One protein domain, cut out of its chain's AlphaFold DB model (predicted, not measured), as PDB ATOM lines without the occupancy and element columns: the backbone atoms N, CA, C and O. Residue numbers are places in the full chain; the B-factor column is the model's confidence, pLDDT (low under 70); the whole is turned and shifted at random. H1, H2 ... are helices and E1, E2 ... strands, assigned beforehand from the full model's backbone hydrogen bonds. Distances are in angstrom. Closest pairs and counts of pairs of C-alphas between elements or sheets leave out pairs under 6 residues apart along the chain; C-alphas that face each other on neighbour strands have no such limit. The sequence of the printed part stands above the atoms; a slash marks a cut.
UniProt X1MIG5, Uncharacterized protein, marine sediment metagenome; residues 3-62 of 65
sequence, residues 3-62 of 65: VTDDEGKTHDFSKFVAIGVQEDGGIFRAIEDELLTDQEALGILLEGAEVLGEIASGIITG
ATOM      1  N   VAL A   3      84.500   4.447  38.032       74.75
ATOM      2  CA  VAL A   3      83.707   3.238  37.755       74.75
ATOM      3  C   VAL A   3      82.554   3.613  36.840       74.75
ATOM      4  O   VAL A   3      81.813   4.549  37.135       74.75
ATOM      5  N   THR A   4      82.394   2.880  35.745       81.31
ATOM      6  CA  THR A   4      81.221   2.985  34.875       81.31
ATOM      7  C   THR A   4      80.323   1.787  35.144       81.31
ATOM      8  O   THR A   4      80.788   0.651  35.058       81.31
ATOM      9  N   ASP A   5      79.073   2.044  35.522       80.44
ATOM     10  CA  ASP A   5      78.074   0.989  35.709       80.44
ATOM     11  C   ASP A   5      77.526   0.470  34.363       80.44
ATOM     12  O   ASP A   5      77.906   0.928  33.283       80.44
ATOM     13  N   ASP A   6      76.658  -0.539  34.421       82.00
ATOM     14  CA  ASP A   6      76.045  -1.187  33.258       82.00
ATOM     15  C   ASP A   6      75.072  -0.278  32.487       82.00
ATOM     16  O   ASP A   6      74.793  -0.524  31.312       82.00
ATOM     17  N   GLU A   7      74.623   0.814  33.105       88.06
ATOM     18  CA  GLU A   7      73.836   1.871  32.466       88.06
ATOM     19  C   GLU A   7      74.718   2.924  31.767       88.06
ATOM     20  O   GLU A   7      74.214   3.856  31.135       88.06
ATOM     21  N   GLY A   8      76.046   2.782  31.847       84.69
ATOM     22  CA  GLY A   8      77.007   3.721  31.274       84.69
ATOM     23  C   GLY A   8      77.197   4.985  32.112       84.69
ATOM     24  O   GLY A   8      77.806   5.950  31.639       84.69
ATOM     25  N   LYS A   9      76.690   5.014  33.349       86.06
ATOM     26  CA  LYS A   9      76.871   6.137  34.260       86.06
ATOM     27  C   LYS A   9      78.209   6.004  34.973       86.06
ATOM     28  O   LYS A   9      78.577   4.975  35.533       86.06
ATOM     29  N   THR A  10      78.940   7.107  34.944       86.75
ATOM     30  CA  THR A  10      80.266   7.205  35.533       86.75
ATOM     31  C   THR A  10      80.182   7.754  36.950       86.75
ATOM     32  O   THR A  10      79.582   8.805  37.184       86.75
ATOM     33  N   HIS A  11      80.835   7.066  37.879       73.81
ATOM     34  CA  HIS A  11      80.990   7.459  39.272       73.81
ATOM     35  C   HIS A  11      82.471   7.672  39.567       73.81
ATOM     36  O   HIS A  11      83.310   6.834  39.224       73.81
ATOM     37  N   ASP A  12      82.788   8.803  40.191       77.62
ATOM     38  CA  ASP A  12      84.141   9.117  40.639       77.62
ATOM     39  C   ASP A  12      84.238   8.875  42.145       77.62
ATOM     40  O   ASP A  12      83.523   9.491  42.941       77.62
ATOM     41  N   PHE A  13      85.108   7.943  42.523       68.12
ATOM     42  CA  PHE A  13      85.356   7.584  43.908       68.12
ATOM     43  C   PHE A  13      86.756   8.025  44.312       68.12
ATOM     44  O   PHE A  13      87.759   7.531  43.788       68.12
ATOM     45  N   SER A  14      86.820   8.912  45.307       65.38
ATOM     46  CA  SER A  14      88.080   9.386  45.893       65.38
ATOM     47  C   SER A  14      88.776   8.339  46.771       65.38
ATOM     48  O   SER A  14      89.940   8.522  47.103       65.38
ATOM     49  N   LYS A  15      88.067   7.275  47.172       70.00
ATOM     50  CA  LYS A  15      88.567   6.129  47.949       70.00
ATOM     51  C   LYS A  15      87.749   4.895  47.606       70.00
ATOM     52  O   LYS A  15      86.536   5.026  47.429       70.00
ATOM     53  N   PHE A  16      88.376   3.726  47.522       69.94
ATOM     54  CA  PHE A  16      87.638   2.502  47.223       69.94
ATOM     55  C   PHE A  16      88.389   1.224  47.597       69.94
ATOM     56  O   PHE A  16      89.619   1.155  47.608       69.94
ATOM     57  N   VAL A  17      87.594   0.175  47.786       70.25
ATOM     58  CA  VAL A  17      88.023  -1.218  47.724       70.25
ATOM     59  C   VAL A  17      87.222  -1.873  46.607       70.25
ATOM     60  O   VAL A  17      85.996  -1.807  46.594       70.25
ATOM     61  N   ALA A  18      87.915  -2.480  45.654       72.62
ATOM     62  CA  ALA A  18      87.324  -3.222  44.555       72.62
ATOM     63  C   ALA A  18      87.843  -4.652  44.568       72.62
ATOM     64  O   ALA A  18      89.053  -4.888  44.630       72.62
ATOM     65  N   ILE A  19      86.916  -5.599  44.467       74.12
ATOM     66  CA  ILE A  19      87.205  -7.011  44.253       74.12
ATOM     67  C   ILE A  19      86.409  -7.443  43.029       74.12
ATOM     68  O   ILE A  19      85.211  -7.185  42.940       74.12
ATOM     69  N   GLY A  20      87.081  -8.071  42.073       72.62
ATOM     70  CA  GLY A  20      86.465  -8.533  40.837       72.62
ATOM     71  C   GLY A  20      87.050  -9.857  40.369       72.62
ATOM     72  O   GLY A  20      88.105 -10.291  40.833       72.62
ATOM     73  N   VAL A  21      86.358 -10.491  39.428       71.44
ATOM     74  CA  VAL A  21      86.825 -11.691  38.729       71.44
ATOM     75  C   VAL A  21      87.056 -11.310  37.270       71.44
ATOM     76  O   VAL A  21      86.178 -10.733  36.634       71.44
ATOM     77  N   GLN A  22      88.253 -11.587  36.764       75.31
ATOM     78  CA  GLN A  22      88.629 -11.370  35.370       75.31
ATOM     79  C   GLN A  22      88.070 -12.486  34.478       75.31
ATOM     80  O   GLN A  22      87.693 -13.554  34.960       75.31
ATOM     81  N   GLU A  23      88.039 -12.260  33.164       73.00
ATOM     82  CA  GLU A  23      87.525 -13.238  32.191       73.00
ATOM     83  C   GLU A  23      88.292 -14.571  32.206       73.00
ATOM     84  O   GLU A  23      87.724 -15.615  31.891       73.00
ATOM     85  N   ASP A  24      89.563 -14.559  32.615       76.00
ATOM     86  CA  ASP A  24      90.394 -15.757  32.779       76.00
ATOM     87  C   ASP A  24      90.172 -16.485  34.120       76.00
ATOM     88  O   ASP A  24      90.824 -17.492  34.404       76.00
ATOM     89  N   GLY A  25      89.251 -15.992  34.953       66.31
ATOM     90  CA  GLY A  25      88.990 -16.498  36.298       66.31
ATOM     91  C   GLY A  25      89.966 -15.985  37.363       66.31
ATOM     92  O   GLY A  25      89.861 -16.384  38.524       66.31
ATOM     93  N   GLY A  26      90.905 -15.103  37.012       58.62
ATOM     94  CA  GLY A  26      91.811 -14.461  37.957       58.62
ATOM     95  C   GLY A  26      91.086 -13.464  38.862       58.62
ATOM     96  O   GLY A  26      90.280 -12.656  38.406       58.62
ATOM     97  N   ILE A  27      91.395 -13.466  40.160       65.94
ATOM     98  CA  ILE A  27      90.818 -12.503  41.109       65.94
ATOM     99  C   ILE A  27      91.613 -11.195  41.048       65.94
ATOM    100  O   ILE A  27      92.814 -11.176  41.326       65.94
ATOM    101  N   PHE A  28      90.935 -10.098  40.719       71.88
ATOM    102  CA  PHE A  28      91.472  -8.745  40.812       71.88
ATOM    103  C   PHE A  28      91.085  -8.118  42.151       71.88
ATOM    104  O   PHE A  28      89.947  -8.237  42.605       71.88
ATOM    105  N   ARG A  29      92.042  -7.418  42.763       67.44
ATOM    106  CA  ARG A  29      91.809  -6.573  43.932       67.44
ATOM    107  C   ARG A  29      92.497  -5.229  43.736       67.44
ATOM    108  O   ARG A  29      93.671  -5.201  43.367       67.44
ATOM    109  N   ALA A  30      91.794  -4.145  44.023       70.31
ATOM    110  CA  ALA A  30      92.376  -2.814  44.108       70.31
ATOM    111  C   ALA A  30      91.861  -2.100  45.351       70.31
ATOM    112  O   ALA A  30      90.662  -2.056  45.607       70.31
ATOM    113  N   ILE A  31      92.800  -1.576  46.129       69.50
ATOM    114  CA  ILE A  31      92.543  -0.818  47.347       69.50
ATOM    115  C   ILE A  31      93.288   0.492  47.161       69.50
ATOM    116  O   ILE A  31      94.516   0.488  47.073       69.50
ATOM    117  N   GLU A  32      92.549   1.586  47.054       67.31
ATOM    118  CA  GLU A  32      93.120   2.929  47.043       67.31
ATOM    119  C   GLU A  32      92.532   3.670  48.243       67.31
ATOM    120  O   GLU A  32      91.383   4.125  48.214       67.31
ATOM    121  N   ASP A  33      93.309   3.709  49.329       62.88
ATOM    122  CA  ASP A  33      92.941   4.400  50.558       62.88
ATOM    123  C   ASP A  33      94.171   4.946  51.304       62.88
ATOM    124  O   ASP A  33      95.127   4.215  51.555       62.88
ATOM    125  N   GLU A  34      94.139   6.232  51.669       59.91
ATOM    126  CA  GLU A  34      95.161   6.896  52.500       59.91
ATOM    127  C   GLU A  34      94.757   7.003  53.991       59.91
ATOM    128  O   GLU A  34      95.490   7.579  54.793       59.91
ATOM    129  N   LEU A  35      93.577   6.506  54.382       64.06
ATOM    130  CA  LEU A  35      92.919   6.782  55.666       64.06
ATOM    131  C   LEU A  35      92.224   5.579  56.337       64.06
ATOM    132  O   LEU A  35      91.824   5.722  57.492       64.06
ATOM    133  N   LEU A  36      92.069   4.428  55.675       69.25
ATOM    134  CA  LEU A  36      91.587   3.207  56.334       69.25
ATOM    135  C   LEU A  36      92.673   2.590  57.210       69.25
ATOM    136  O   LEU A  36      93.831   2.461  56.815       69.25
ATOM    137  N   THR A  37      92.270   2.141  58.392       76.69
ATOM    138  CA  THR A  37      93.095   1.243  59.198       76.69
ATOM    139  C   THR A  37      93.117  -0.158  58.582       76.69
ATOM    140  O   THR A  37      92.161  -0.579  57.923       76.69
ATOM    141  N   ASP A  38      94.175  -0.927  58.854       75.38
ATOM    142  CA  ASP A  38      94.309  -2.315  58.381       75.38
ATOM    143  C   ASP A  38      93.083  -3.179  58.725       75.38
ATOM    144  O   ASP A  38      92.692  -4.061  57.961       75.38
ATOM    145  N   GLN A  39      92.451  -2.913  59.872       75.94
ATOM    146  CA  GLN A  39      91.271  -3.640  60.329       75.94
ATOM    147  C   GLN A  39      90.023  -3.310  59.497       75.94
ATOM    148  O   GLN A  39      89.245  -4.212  59.189       75.94
ATOM    149  N   GLU A  40      89.832  -2.048  59.113       74.00
ATOM    150  CA  GLU A  40      88.707  -1.637  58.267       74.00
ATOM    151  C   GLU A  40      88.894  -2.136  56.830       74.00
ATOM    152  O   GLU A  40      87.960  -2.675  56.239       74.00
ATOM    153  N   ALA A  41      90.119  -2.059  56.297       72.75
ATOM    154  CA  ALA A  41      90.448  -2.631  54.993       72.75
ATOM    155  C   ALA A  41      90.209  -4.152  54.960       72.75
ATOM    156  O   ALA A  41      89.640  -4.672  53.998       72.75
ATOM    157  N   LEU A  42      90.589  -4.869  56.025       76.06
ATOM    158  CA  LEU A  42      90.315  -6.300  56.162       76.06
ATOM    159  C   LEU A  42      88.811  -6.595  56.233       76.06
ATOM    160  O   LEU A  42      88.362  -7.544  55.599       76.06
ATOM    161  N   GLY A  43      88.041  -5.788  56.967       79.31
ATOM    162  CA  GLY A  43      86.583  -5.921  57.039       79.31
ATOM    163  C   GLY A  43      85.933  -5.843  55.659       79.31
ATOM    164  O   GLY A  43      85.217  -6.759  55.263       79.31
ATOM    165  N   ILE A  44      86.284  -4.819  54.876       75.31
ATOM    166  CA  ILE A  44      85.742  -4.632  53.522       75.31
ATOM    167  C   ILE A  44      86.160  -5.780  52.588       75.31
ATOM    168  O   ILE A  44      85.371  -6.243  51.763       75.31
ATOM    169  N   LEU A  45      87.391  -6.285  52.724       75.81
ATOM    170  CA  LEU A  45      87.846  -7.445  51.955       75.81
ATOM    171  C   LEU A  45      87.061  -8.721  52.288       75.81
ATOM    172  O   LEU A  45      86.767  -9.503  51.382       75.81
ATOM    173  N   LEU A  46      86.740  -8.942  53.564       80.81
ATOM    174  CA  LEU A  46      85.956 -10.094  54.010       80.81
ATOM    175  C   LEU A  46      84.508 -10.010  53.520       80.81
ATOM    176  O   LEU A  46      84.004 -11.001  52.998       80.81
ATOM    177  N   GLU A  47      83.883  -8.834  53.598       78.50
ATOM    178  CA  GLU A  47      82.537  -8.600  53.055       78.50
ATOM    179  C   GLU A  47      82.491  -8.860  51.542       78.50
ATOM    180  O   GLU A  47      81.617  -9.570  51.045       78.50
ATOM    181  N   GLY A  48      83.482  -8.365  50.793       75.44
ATOM    182  CA  GLY A  48      83.575  -8.638  49.359       75.44
ATOM    183  C   GLY A  48      83.783 -10.126  49.039       75.44
ATOM    184  O   GLY A  48      83.235 -10.630  48.059       75.44
ATOM    185  N   ALA A  49      84.529 -10.858  49.874       77.38
ATOM    186  CA  ALA A  49      84.692 -12.305  49.731       77.38
ATOM    187  C   ALA A  49      83.394 -13.082  50.025       77.38
ATOM    188  O   ALA A  49      83.114 -14.065  49.337       77.38
ATOM    189  N   GLU A  50      82.591 -12.637  50.994       79.06
ATOM    190  CA  GLU A  50      81.258 -13.191  51.268       79.06
ATOM    191  C   GLU A  50      80.328 -13.025  50.065       79.06
ATOM    192  O   GLU A  50      79.760 -14.011  49.594       79.06
ATOM    193  N   VAL A  51      80.259 -11.817  49.493       76.38
ATOM    194  CA  VAL A  51      79.452 -11.537  48.292       76.38
ATOM    195  C   VAL A  51      79.874 -12.429  47.121       76.38
ATOM    196  O   VAL A  51      79.028 -13.000  46.432       76.38
ATOM    197  N   LEU A  52      81.180 -12.616  46.906       77.69
ATOM    198  CA  LEU A  52      81.675 -13.548  45.887       77.69
ATOM    199  C   LEU A  52      81.255 -14.997  46.171       77.69
ATOM    200  O   LEU A  52      80.900 -15.726  45.242       77.69
ATOM    201  N   GLY A  53      81.269 -15.414  47.439       80.50
ATOM    202  CA  GLY A  53      80.781 -16.723  47.871       80.50
ATOM    203  C   GLY A  53      79.290 -16.921  47.586       80.50
ATOM    204  O   GLY A  53      78.892 -17.977  47.088       80.50
ATOM    205  N   GLU A  54      78.468 -15.901  47.830       76.56
ATOM    206  CA  GLU A  54      77.038 -15.919  47.510       76.56
ATOM    207  C   GLU A  54      76.786 -16.003  46.002       76.56
ATOM    208  O   GLU A  54      75.984 -16.830  45.562       76.56
ATOM    209  N   ILE A  55      77.512 -15.218  45.196       73.75
ATOM    210  CA  ILE A  55      77.440 -15.276  43.728       73.75
ATOM    211  C   ILE A  55      77.808 -16.680  43.237       73.75
ATOM    212  O   ILE A  55      77.072 -17.274  42.444       73.75
ATOM    213  N   ALA A  56      78.913 -17.244  43.732       74.94
ATOM    214  CA  ALA A  56      79.348 -18.589  43.369       74.94
ATOM    215  C   ALA A  56      78.294 -19.643  43.737       74.94
ATOM    216  O   ALA A  56      77.969 -20.510  42.925       74.94
ATOM    217  N   SER A  57      77.713 -19.539  44.933       77.44
ATOM    218  CA  SER A  57      76.627 -20.413  45.381       77.44
ATOM    219  C   SER A  57      75.392 -20.297  44.480       77.44
ATOM    220  O   SER A  57      74.843 -21.314  44.051       77.44
ATOM    221  N   GLY A  58      74.988 -19.078  44.111       73.00
ATOM    222  CA  GLY A  58      73.882 -18.827  43.181       73.00
ATOM    223  C   GLY A  58      74.110 -19.443  41.796       73.00
ATOM    224  O   GLY A  58      73.201 -20.054  41.231       73.00
ATOM    225  N   ILE A  59      75.342 -19.364  41.277       72.81
ATOM    226  CA  ILE A  59      75.740 -20.002  40.012       72.81
ATOM    227  C   ILE A  59      75.665 -21.531  40.119       72.81
ATOM    228  O   ILE A  59      75.084 -22.174  39.246       72.81
ATOM    229  N   ILE A  60      76.211 -22.121  41.188       76.19
ATOM    230  CA  ILE A  60      76.242 -23.582  41.397       76.19
ATOM    231  C   ILE A  60      74.830 -24.150  41.569       76.19
ATOM    232  O   ILE A  60      74.514 -25.218  41.048       76.19
ATOM    233  N   THR A  61      73.978 -23.442  42.306       79.44
ATOM    234  CA  THR A  61      72.614 -23.887  42.626       79.44
ATOM    235  C   THR A  61      71.595 -23.561  41.533       79.44
ATOM    236  O   THR A  61      70.457 -24.024  41.605       79.44
ATOM    237  N   GLY A  62      71.980 -22.786  40.512       63.41
ATOM    238  CA  GLY A  62      71.096 -22.373  39.419       63.41
ATOM    239  C   GLY A  62      70.011 -21.372  39.833       63.41
ATOM    240  O   GLY A  62      69.091 -21.113  39.057       63.41
TER     241      GLY A  62
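This is residues 3 to 62 of the 65 residues of an uncharacterized protein of marine sediment metagenome (UniProt X1MIG5). A hairpin of two strands, E2 and E3, has one long helix, H1, running past it nearer E2, while a small loop ending in E1 lies away from both. Residues 53 to 61 of H1 stick out. The 60 printed residues hold three named strands, then one named helix, a mixed class; E2 and E3 are antiparallel. The whole is loose, radius of gyration of the C-alphas 13.6 A, spanning 39 by 31 by 18 A.

E1, residues 10 to 12, pairs with no named strand and is apart from E2, residues 16 to 21. E2 and E3, residues 27 to 32, form a hairpin at 171 degrees, with N 18 and O 30 2.8 A apart. The closest C-alphas of E2 and H1, residues 38 to 61, are Ile 19 and Gly 48, 6.5 A. Every O i to N i+4 pair in H1 is within hydrogen-bond range.

E1 begins at C-alpha 10 (80.266, 7.205, 35.533). E2 measures 16.6 A, E3 16.7 A and H1 34.4 A, ending at C-alpha 61 (72.614, -23.887, 42.626).

The C-alphas of Glu 34 and Gly 62 are farthest apart, 40.1 A. The printed part has no cut, its three links are tight, and pLDDT is under 70 at residues 31 to 36, among others.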